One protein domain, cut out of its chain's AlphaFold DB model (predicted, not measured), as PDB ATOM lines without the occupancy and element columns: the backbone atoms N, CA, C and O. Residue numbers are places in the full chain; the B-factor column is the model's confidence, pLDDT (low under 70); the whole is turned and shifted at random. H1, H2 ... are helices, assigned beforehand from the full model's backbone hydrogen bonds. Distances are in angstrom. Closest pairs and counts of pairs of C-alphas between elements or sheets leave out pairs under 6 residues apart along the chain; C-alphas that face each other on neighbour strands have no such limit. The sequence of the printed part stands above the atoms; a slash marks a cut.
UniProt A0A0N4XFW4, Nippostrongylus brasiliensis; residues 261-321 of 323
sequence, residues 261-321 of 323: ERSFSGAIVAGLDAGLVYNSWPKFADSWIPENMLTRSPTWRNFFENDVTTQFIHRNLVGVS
ATOM      1  N   GLU A 261     175.833 167.391 175.250       64.50
ATOM      2  CA  GLU A 261     174.860 167.330 176.353       64.50
ATOM      3  C   GLU A 261     174.688 168.686 177.060       64.50
ATOM      4  O   GLU A 261     173.582 169.056 177.452       64.50
ATOM      5  N   ARG A 262     175.765 169.480 177.150       67.75
ATOM      6  CA  ARG A 262     175.758 170.791 177.820       67.75
ATOM      7  C   ARG A 262     175.071 171.857 176.984       67.75
ATOM      8  O   ARG A 262     174.306 172.649 177.523       67.75
ATOM      9  N   SER A 263     175.330 171.863 175.675       66.19
ATOM     10  CA  SER A 263     174.669 172.777 174.739       66.19
ATOM     11  C   SER A 263     173.166 172.522 174.687       66.19
ATOM     12  O   SER A 263     172.390 173.471 174.712       66.19
ATOM     13  N   PHE A 264     172.757 171.251 174.669       73.50
ATOM     14  CA  PHE A 264     171.346 170.878 174.682       73.50
ATOM     15  C   PHE A 264     170.665 171.278 175.996       73.50
ATOM     16  O   PHE A 264     169.658 171.978 175.976       73.50
ATOM     17  N   SER A 265     171.259 170.923 177.139       76.31
ATOM     18  CA  SER A 265     170.734 171.312 178.450       76.31
ATOM     19  C   SER A 265     170.656 172.837 178.623       76.31
ATOM     20  O   SER A 265     169.656 173.340 179.128       76.31
ATOM     21  N   GLY A 266     171.654 173.587 178.139       69.50
ATOM     22  CA  GLY A 266     171.641 175.053 178.172       69.50
ATOM     23  C   GLY A 266     170.554 175.675 177.293       69.50
ATOM     24  O   GLY A 266     169.956 176.673 177.683       69.50
ATOM     25  N   ALA A 267     170.246 175.067 176.143       71.81
ATOM     26  CA  ALA A 267     169.150 175.515 175.287       71.81
ATOM     27  C   ALA A 267     167.774 175.322 175.949       71.81
ATOM     28  O   ALA A 267     166.924 176.197 175.820       71.81
ATOM     29  N   ILE A 268     167.565 174.229 176.696       75.94
ATOM     30  CA  ILE A 268     166.318 174.020 177.456       75.94
ATOM     31  C   ILE A 268     166.211 175.046 178.595       75.94
ATOM     32  O   ILE A 268     165.152 175.637 178.774       75.94
ATOM     33  N   VAL A 269     167.310 175.337 179.313       76.88
ATOM     34  CA  VAL A 269     167.313 176.389 180.351       76.88
ATOM     35  C   VAL A 269     166.943 177.750 179.770       76.88
ATOM     36  O   VAL A 269     166.135 178.463 180.359       76.88
ATOM     37  N   ALA A 270     167.516 178.107 178.619       70.31
ATOM     38  CA  ALA A 270     167.208 179.361 177.943       70.31
ATOM     39  C   ALA A 270     165.758 179.408 177.431       70.31
ATOM     40  O   ALA A 270     165.132 180.455 177.493       70.31
ATOM     41  N   GLY A 271     165.216 178.287 176.946       66.38
ATOM     42  CA  GLY A 271     163.843 178.215 176.435       66.38
ATOM     43  C   GLY A 271     162.753 178.287 177.509       66.38
ATOM     44  O   GLY A 271     161.628 178.659 177.192       66.38
ATOM     45  N   LEU A 272     163.074 177.942 178.759       74.31
ATOM     46  CA  LEU A 272     162.156 178.022 179.902       74.31
ATOM     47  C   LEU A 272     162.353 179.287 180.754       74.31
ATOM     48  O   LEU A 272     161.744 179.389 181.814       74.31
ATOM     49  N   ASP A 273     163.268 180.186 180.371       74.25
ATOM     50  CA  ASP A 273     163.780 181.268 181.233       74.25
ATOM     51  C   ASP A 273     164.257 180.777 182.619       74.25
ATOM     52  O   ASP A 273     164.422 181.536 183.578       74.25
ATOM     53  N   ALA A 274     164.584 179.486 182.708       75.31
ATOM     54  CA  ALA A 274     164.939 178.788 183.936       75.31
ATOM     55  C   ALA A 274     166.236 179.319 184.564       75.31
ATOM     56  O   ALA A 274     166.524 179.061 185.729       75.31
ATOM     57  N   GLY A 275     167.029 180.084 183.807       67.44
ATOM     58  CA  GLY A 275     168.228 180.759 184.294       67.44
ATOM     59  C   GLY A 275     167.962 181.811 185.376       67.44
ATOM     60  O   GLY A 275     168.908 182.177 186.066       67.44
ATOM     61  N   LEU A 276     166.714 182.267 185.534       76.62
ATOM     62  CA  LEU A 276     166.324 183.319 186.481       76.62
ATOM     63  C   LEU A 276     165.759 182.790 187.808       76.62
ATOM     64  O   LEU A 276     165.581 183.577 188.737       76.62
ATOM     65  N   VAL A 277     165.483 181.484 187.899       80.06
ATOM     66  CA  VAL A 277     164.744 180.871 189.018       80.06
ATOM     67  C   VAL A 277     165.569 180.883 190.304       80.06
ATOM     68  O   VAL A 277     165.153 181.462 191.304       80.06
ATOM     69  N   TYR A 278     166.777 180.314 190.273       78.19
ATOM     70  CA  TYR A 278     167.738 180.416 191.373       78.19
ATOM     71  C   TYR A 278     168.998 181.164 190.943       78.19
ATOM     72  O   TYR A 278     169.748 180.697 190.086       78.19
ATOM     73  N   ASN A 279     169.257 182.302 191.593       81.62
ATOM     74  CA  ASN A 279     170.373 183.199 191.266       81.62
ATOM     75  C   ASN A 279     171.584 183.069 192.215       81.62
ATOM     76  O   ASN A 279     172.612 183.703 191.986       81.62
ATOM     77  N   SER A 280     171.500 182.244 193.266       77.00
ATOM     78  CA  SER A 280     172.632 181.937 194.154       77.00
ATOM     79  C   SER A 280     173.451 180.744 193.639       77.00
ATOM     80  O   SER A 280     172.942 179.924 192.874       77.00
ATOM     81  N   TRP A 281     174.737 180.652 194.009       72.31
ATOM     82  CA  TRP A 281     175.657 179.540 193.692       72.31
ATOM     83  C   TRP A 281     176.601 179.285 194.883       72.31
ATOM     84  O   TRP A 281     177.018 180.266 195.498       72.31
ATOM     85  N   PRO A 282     176.980 178.033 195.232       71.38
ATOM     86  CA  PRO A 282     176.641 176.748 194.603       71.38
ATOM     87  C   PRO A 282     175.250 176.190 194.922       71.38
ATOM     88  O   PRO A 282     174.794 175.256 194.267       71.38
ATOM     89  N   LYS A 283     174.574 176.772 195.909       76.19
ATOM     90  CA  LYS A 283     173.234 176.376 196.349       76.19
ATOM     91  C   LYS A 283     172.136 176.929 195.434       76.19
ATOM     92  O   LYS A 283     172.379 177.833 194.640       76.19
ATOM     93  N   PHE A 284     170.929 176.393 195.562       81.00
ATOM     94  CA  PHE A 284     169.694 176.894 194.967       81.00
ATOM     95  C   PHE A 284     168.905 177.620 196.065       81.00
ATOM     96  O   PHE A 284     168.234 176.988 196.876       81.00
ATOM     97  N   ALA A 285     169.057 178.947 196.131       83.12
ATOM     98  CA  ALA A 285     168.737 179.761 197.309       83.12
ATOM     99  C   ALA A 285     169.523 179.264 198.537       83.12
ATOM    100  O   ALA A 285     170.757 179.216 198.469       83.12
ATOM    101  N   ASP A 286     168.833 178.869 199.606       82.69
ATOM    102  CA  ASP A 286     169.430 178.363 200.847       82.69
ATOM    103  C   ASP A 286     169.635 176.835 200.849       82.69
ATOM    104  O   ASP A 286     170.351 176.297 201.704       82.69
ATOM    105  N   SER A 287     169.093 176.138 199.843       77.81
ATOM    106  CA  SER A 287     169.047 174.673 199.755       77.81
ATOM    107  C   SER A 287     170.019 174.110 198.713       77.81
ATOM    108  O   SER A 287     170.293 174.716 197.681       77.81
ATOM    109  N   TRP A 288     170.563 172.915 198.956       78.19
ATOM    110  CA  TRP A 288     171.422 172.217 197.978       78.19
ATOM    111  C   TRP A 288     170.625 171.524 196.872       78.19
ATOM    112  O   TRP A 288     171.093 171.424 195.740       78.19
ATOM    113  N   ILE A 289     169.422 171.061 197.207       82.12
ATOM    114  CA  ILE A 289     168.461 170.492 196.270       82.12
ATOM    115  C   ILE A 289     167.271 171.451 196.253       82.12
ATOM    116  O   ILE A 289     166.711 171.708 197.320       82.12
ATOM    117  N   PRO A 290     166.914 172.017 195.094       80.00
ATOM    118  CA  PRO A 290     165.801 172.939 195.019       80.00
ATOM    119  C   PRO A 290     164.477 172.206 195.238       80.00
ATOM    120  O   PRO A 290     164.288 171.061 194.819       80.00
ATOM    121  N   GLU A 291     163.545 172.891 195.886       78.81
ATOM    122  CA  GLU A 291     162.179 172.407 196.052       78.81
ATOM    123  C   GLU A 291     161.425 172.491 194.714       78.81
ATOM    124  O   GLU A 291     161.825 173.220 193.808       78.81
ATOM    125  N   ASN A 292     160.322 171.750 194.577       81.38
ATOM    126  CA  ASN A 292     159.446 171.770 193.396       81.38
ATOM    127  C   ASN A 292     159.996 171.136 192.099       81.38
ATOM    128  O   ASN A 292     159.458 171.382 191.020       81.38
ATOM    129  N   MET A 293     160.984 170.238 192.180       80.56
ATOM    130  CA  MET A 293     161.524 169.556 190.988       80.56
ATOM    131  C   MET A 293     160.555 168.585 190.287       80.56
ATOM    132  O   MET A 293     160.717 168.296 189.103       80.56
ATOM    133  N   LEU A 294     159.551 168.047 190.984       84.81
ATOM    134  CA  LEU A 294     158.656 167.006 190.446       84.81
ATOM    135  C   LEU A 294     157.185 167.444 190.390       84.81
ATOM    136  O   LEU A 294     156.282 166.619 190.489       84.81
ATOM    137  N   THR A 295     156.931 168.744 190.238       82.44
ATOM    138  CA  THR A 295     155.575 169.321 190.293       82.44
ATOM    139  C   THR A 295     154.720 169.055 189.055       82.44
ATOM    140  O   THR A 295     153.497 169.169 189.121       82.44
ATOM    141  N   ARG A 296     155.316 168.691 187.913       77.62
ATOM    142  CA  ARG A 296     154.580 168.371 186.681       77.62
ATOM    143  C   ARG A 296     154.204 166.893 186.622       77.62
ATOM    144  O   ARG A 296     155.029 166.021 186.893       77.62
ATOM    145  N   SER A 297     152.974 166.618 186.191       72.50
ATOM    146  CA  SER A 297     152.495 165.275 185.858       72.50
ATOM    147  C   SER A 297     152.276 165.156 184.344       72.50
ATOM    148  O   SER A 297     151.713 166.079 183.746       72.50
ATOM    149  N   PRO A 298     152.686 164.054 183.696       83.12
ATOM    150  CA  PRO A 298     153.490 162.946 184.228       83.12
ATOM    151  C   PRO A 298     154.936 163.358 184.562       83.12
ATOM    152  O   PRO A 298     155.484 164.281 183.961       83.12
ATOM    153  N   THR A 299     155.576 162.633 185.487       81.00
ATOM    154  CA  THR A 299     156.862 163.003 186.112       81.00
ATOM    155  C   THR A 299     157.993 163.273 185.112       81.00
ATOM    156  O   THR A 299     158.840 164.128 185.366       81.00
ATOM    157  N   TRP A 300     157.990 162.614 183.949       79.31
ATOM    158  CA  TRP A 300     159.008 162.809 182.912       79.31
ATOM    159  C   TRP A 300     159.006 164.220 182.301       79.31
ATOM    160  O   TRP A 300     160.046 164.681 181.834       79.31
ATOM    161  N   ARG A 301     157.873 164.937 182.333       75.44
ATOM    162  CA  ARG A 301     157.796 166.313 181.817       75.44
ATOM    163  C   ARG A 301     158.663 167.275 182.616       75.44
ATOM    164  O   ARG A 301     159.155 168.248 182.058       75.44
ATOM    165  N   ASN A 302     158.944 166.980 183.888       83.62
ATOM    166  CA  ASN A 302     159.796 167.841 184.705       83.62
ATOM    167  C   ASN A 302     161.219 167.985 184.148       83.62
ATOM    168  O   ASN A 302     161.852 169.009 184.355       83.62
ATOM    169  N   PHE A 303     161.731 167.015 183.391       81.94
ATOM    170  CA  PHE A 303     163.079 167.130 182.829       81.94
ATOM    171  C   PHE A 303     163.185 168.183 181.710       81.94
ATOM    172  O   PHE A 303     164.281 168.682 181.450       81.94
ATOM    173  N   PHE A 304     162.063 168.540 181.074       81.50
ATOM    174  CA  PHE A 304     162.020 169.402 179.884       81.50
ATOM    175  C   PHE A 304     161.129 170.639 180.024       81.50
ATOM    176  O   PHE A 304     161.270 171.564 179.233       81.50
ATOM    177  N   GLU A 305     160.198 170.640 180.978       75.81
ATOM    178  CA  GLU A 305     159.148 171.658 181.126       75.81
ATOM    179  C   GLU A 305     159.096 172.256 182.545       75.81
ATOM    180  O   GLU A 305     158.327 173.184 182.789       75.81
ATOM    181  N   ASN A 306     159.870 171.717 183.495       82.00
ATOM    182  CA  ASN A 306     160.012 172.283 184.836       82.00
ATOM    183  C   ASN A 306     161.317 173.078 184.897       82.00
ATOM    184  O   ASN A 306     162.416 172.532 184.792       82.00
ATOM    185  N   ASP A 307     161.154 174.382 185.057       82.31
ATOM    186  CA  ASP A 307     162.205 175.384 185.115       82.31
ATOM    187  C   ASP A 307     163.253 175.075 186.196       82.31
ATOM    188  O   ASP A 307     164.451 175.052 185.905       82.31
ATOM    189  N   VAL A 308     162.825 174.710 187.407       83.88
ATOM    190  CA  VAL A 308     163.717 174.318 188.508       83.88
ATOM    191  C   VAL A 308     164.579 173.106 188.142       83.88
ATOM    192  O   VAL A 308     165.803 173.119 188.312       83.88
ATOM    193  N   THR A 309     163.957 172.048 187.625       82.62
ATOM    194  CA  THR A 309     164.638 170.778 187.320       82.62
ATOM    195  C   THR A 309     165.607 170.922 186.157       82.62
ATOM    196  O   THR A 309     166.737 170.427 186.217       82.62
ATOM    197  N   THR A 310     165.214 171.647 185.112       82.31
ATOM    198  CA  THR A 310     166.100 171.936 183.988       82.31
ATOM    199  C   THR A 310     167.293 172.795 184.430       82.31
ATOM    200  O   THR A 310     168.429 172.489 184.049       82.31
ATOM    201  N   GLN A 311     167.083 173.814 185.279       80.81
ATOM    202  CA  GLN A 311     168.175 174.627 185.831       80.81
ATOM    203  C   GLN A 311     169.131 173.774 186.681       80.81
ATOM    204  O   GLN A 311     170.351 173.878 186.535       80.81
ATOM    205  N   PHE A 312     168.597 172.886 187.526       84.12
ATOM    206  CA  PHE A 312     169.386 171.980 188.362       84.12
ATOM    207  C   PHE A 312     170.287 171.053 187.537       84.12
ATOM    208  O   PHE A 312     171.494 170.978 187.783       84.12
ATOM    209  N   ILE A 313     169.727 170.388 186.524       81.62
ATOM    210  CA  ILE A 313     170.468 169.472 185.644       81.62
ATOM    211  C   ILE A 313     171.574 170.220 184.902       81.62
ATOM    212  O   ILE A 313     172.722 169.777 184.899       81.62
ATOM    213  N   HIS A 314     171.263 171.387 184.331       81.12
ATOM    214  CA  HIS A 314     172.244 172.185 183.606       81.12
ATOM    215  C   HIS A 314     173.426 172.599 184.484       81.12
ATOM    216  O   HIS A 314     174.584 172.419 184.101       81.12
ATOM    217  N   ARG A 315     173.146 173.108 185.689       78.31
ATOM    218  CA  ARG A 315     174.183 173.575 186.618       78.31
ATOM    219  C   ARG A 315     175.072 172.438 187.114       78.31
ATOM    220  O   ARG A 315     176.281 172.629 187.193       78.31
ATOM    221  N   ASN A 316     174.519 171.254 187.375       78.94
ATOM    222  CA  ASN A 316     175.311 170.085 187.770       78.94
ATOM    223  C   ASN A 316     176.154 169.534 186.606       78.94
ATOM    224  O   ASN A 316     177.329 169.226 186.797       78.94
ATOM    225  N   LEU A 317     175.615 169.501 185.380       71.44
ATOM    226  CA  LEU A 317     176.372 169.107 184.182       71.44
ATOM    227  C   LEU A 317     177.550 170.054 183.888       71.44
ATOM    228  O   LEU A 317     178.587 169.618 183.379       71.44
ATOM    229  N   VAL A 318     177.409 171.345 184.207       60.62
ATOM    230  CA  VAL A 318     178.494 172.334 184.112       60.62
ATOM    231  C   VAL A 318     179.469 172.213 185.294       60.62
ATOM    232  O   VAL A 318     180.679 172.183 185.072       60.62
ATOM    233  N   GLY A 319     178.966 172.095 186.528       56.84
ATOM    234  CA  GLY A 319     179.755 172.074 187.767       56.84
ATOM    235  C   GLY A 319     180.679 170.862 187.920       56.84
ATOM    236  O   GLY A 319     181.827 171.028 188.321       56.84
ATOM    237  N   VAL A 320     180.246 169.669 187.492       55.53
ATOM    238  CA  VAL A 320     181.052 168.423 187.511       55.53
ATOM    239  C   VAL A 320     182.287 168.494 186.590       55.53
ATOM    240  O   VAL A 320     183.112 167.595 186.579       55.53
ATOM    241  N   SER A 321     182.433 169.561 185.802       47.31
ATOM    242  CA  SER A 321     183.515 169.717 184.820       47.31
ATOM    243  C   SER A 321     184.536 170.802 185.150       47.31
ATOM    244  O   SER A 321     185.459 171.010 184.364       47.31
TER     245      SER A 321
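This is residues 261 to 321 of the 323 residues of a protein of Nippostrongylus brasiliensis (UniProt A0A0N4XFW4). Helix H3 forms the middle of this small model, with H1 packed alongside it and the short H2 turning off at a corner beside H3's first residues. A wide loop, residues 272 to 298, leaves H1, swings out on the side of H3 away from H1, folds back and returns to H2. The printed part has 61 residues, 31 of them in three named helices, H1, H2 and H3 along the chain, with no named strand; the class is all helix. The whole is compact, with a radius of gyration of the C-alphas of 10.8 A, and spans 29 by 26 by 19 A.

H3, residues 307 to 319, and H1, residues 261 to 271, touch; their closest C-alphas, those of Ser 265 and His 314, are 5.4 A apart. They run opposite ways at a shallow tilt of 33 degrees, only just short of steep. H2, residues 299 to 305, and H3 touch only at the corner by their link, where H3 takes part with residues 309 to 310 alone. Their closest C-alphas, those of Phe 303 and Thr 310, are 5.8 A apart, and their lines are about perpendicular at 75 degrees. H1 and H2 are close but not clearly touching, with the closest C-alphas, those of Ile 268 and Phe 304, 6.8 A apart. In H1 and H3 every O i to N i+4 pair is within hydrogen-bond range; in H2 it is 1 of 3, beside 3 of 4 O i to N i+3 pairs.

H3 is 18.1 A long, from C-alpha 307 at (162.205, 175.384, 185.115) to C-alpha 319 at (179.755, 172.074, 187.767). H1 begins with C-alpha 261 at (174.860, 167.330, 176.353) and is 15.5 A long; H2 is 10.2 A long.

The C-alphas farthest apart, those of Ser 297 and Ser 321, are 31.4 A apart. The printed part has no cut; the link from H1 to H2 is long, and that from H2 to H3 is tight. The mean pLDDT of the printed part is 76.0, and 10 residues are under 70, among them 261 to 263 and 318 to 321.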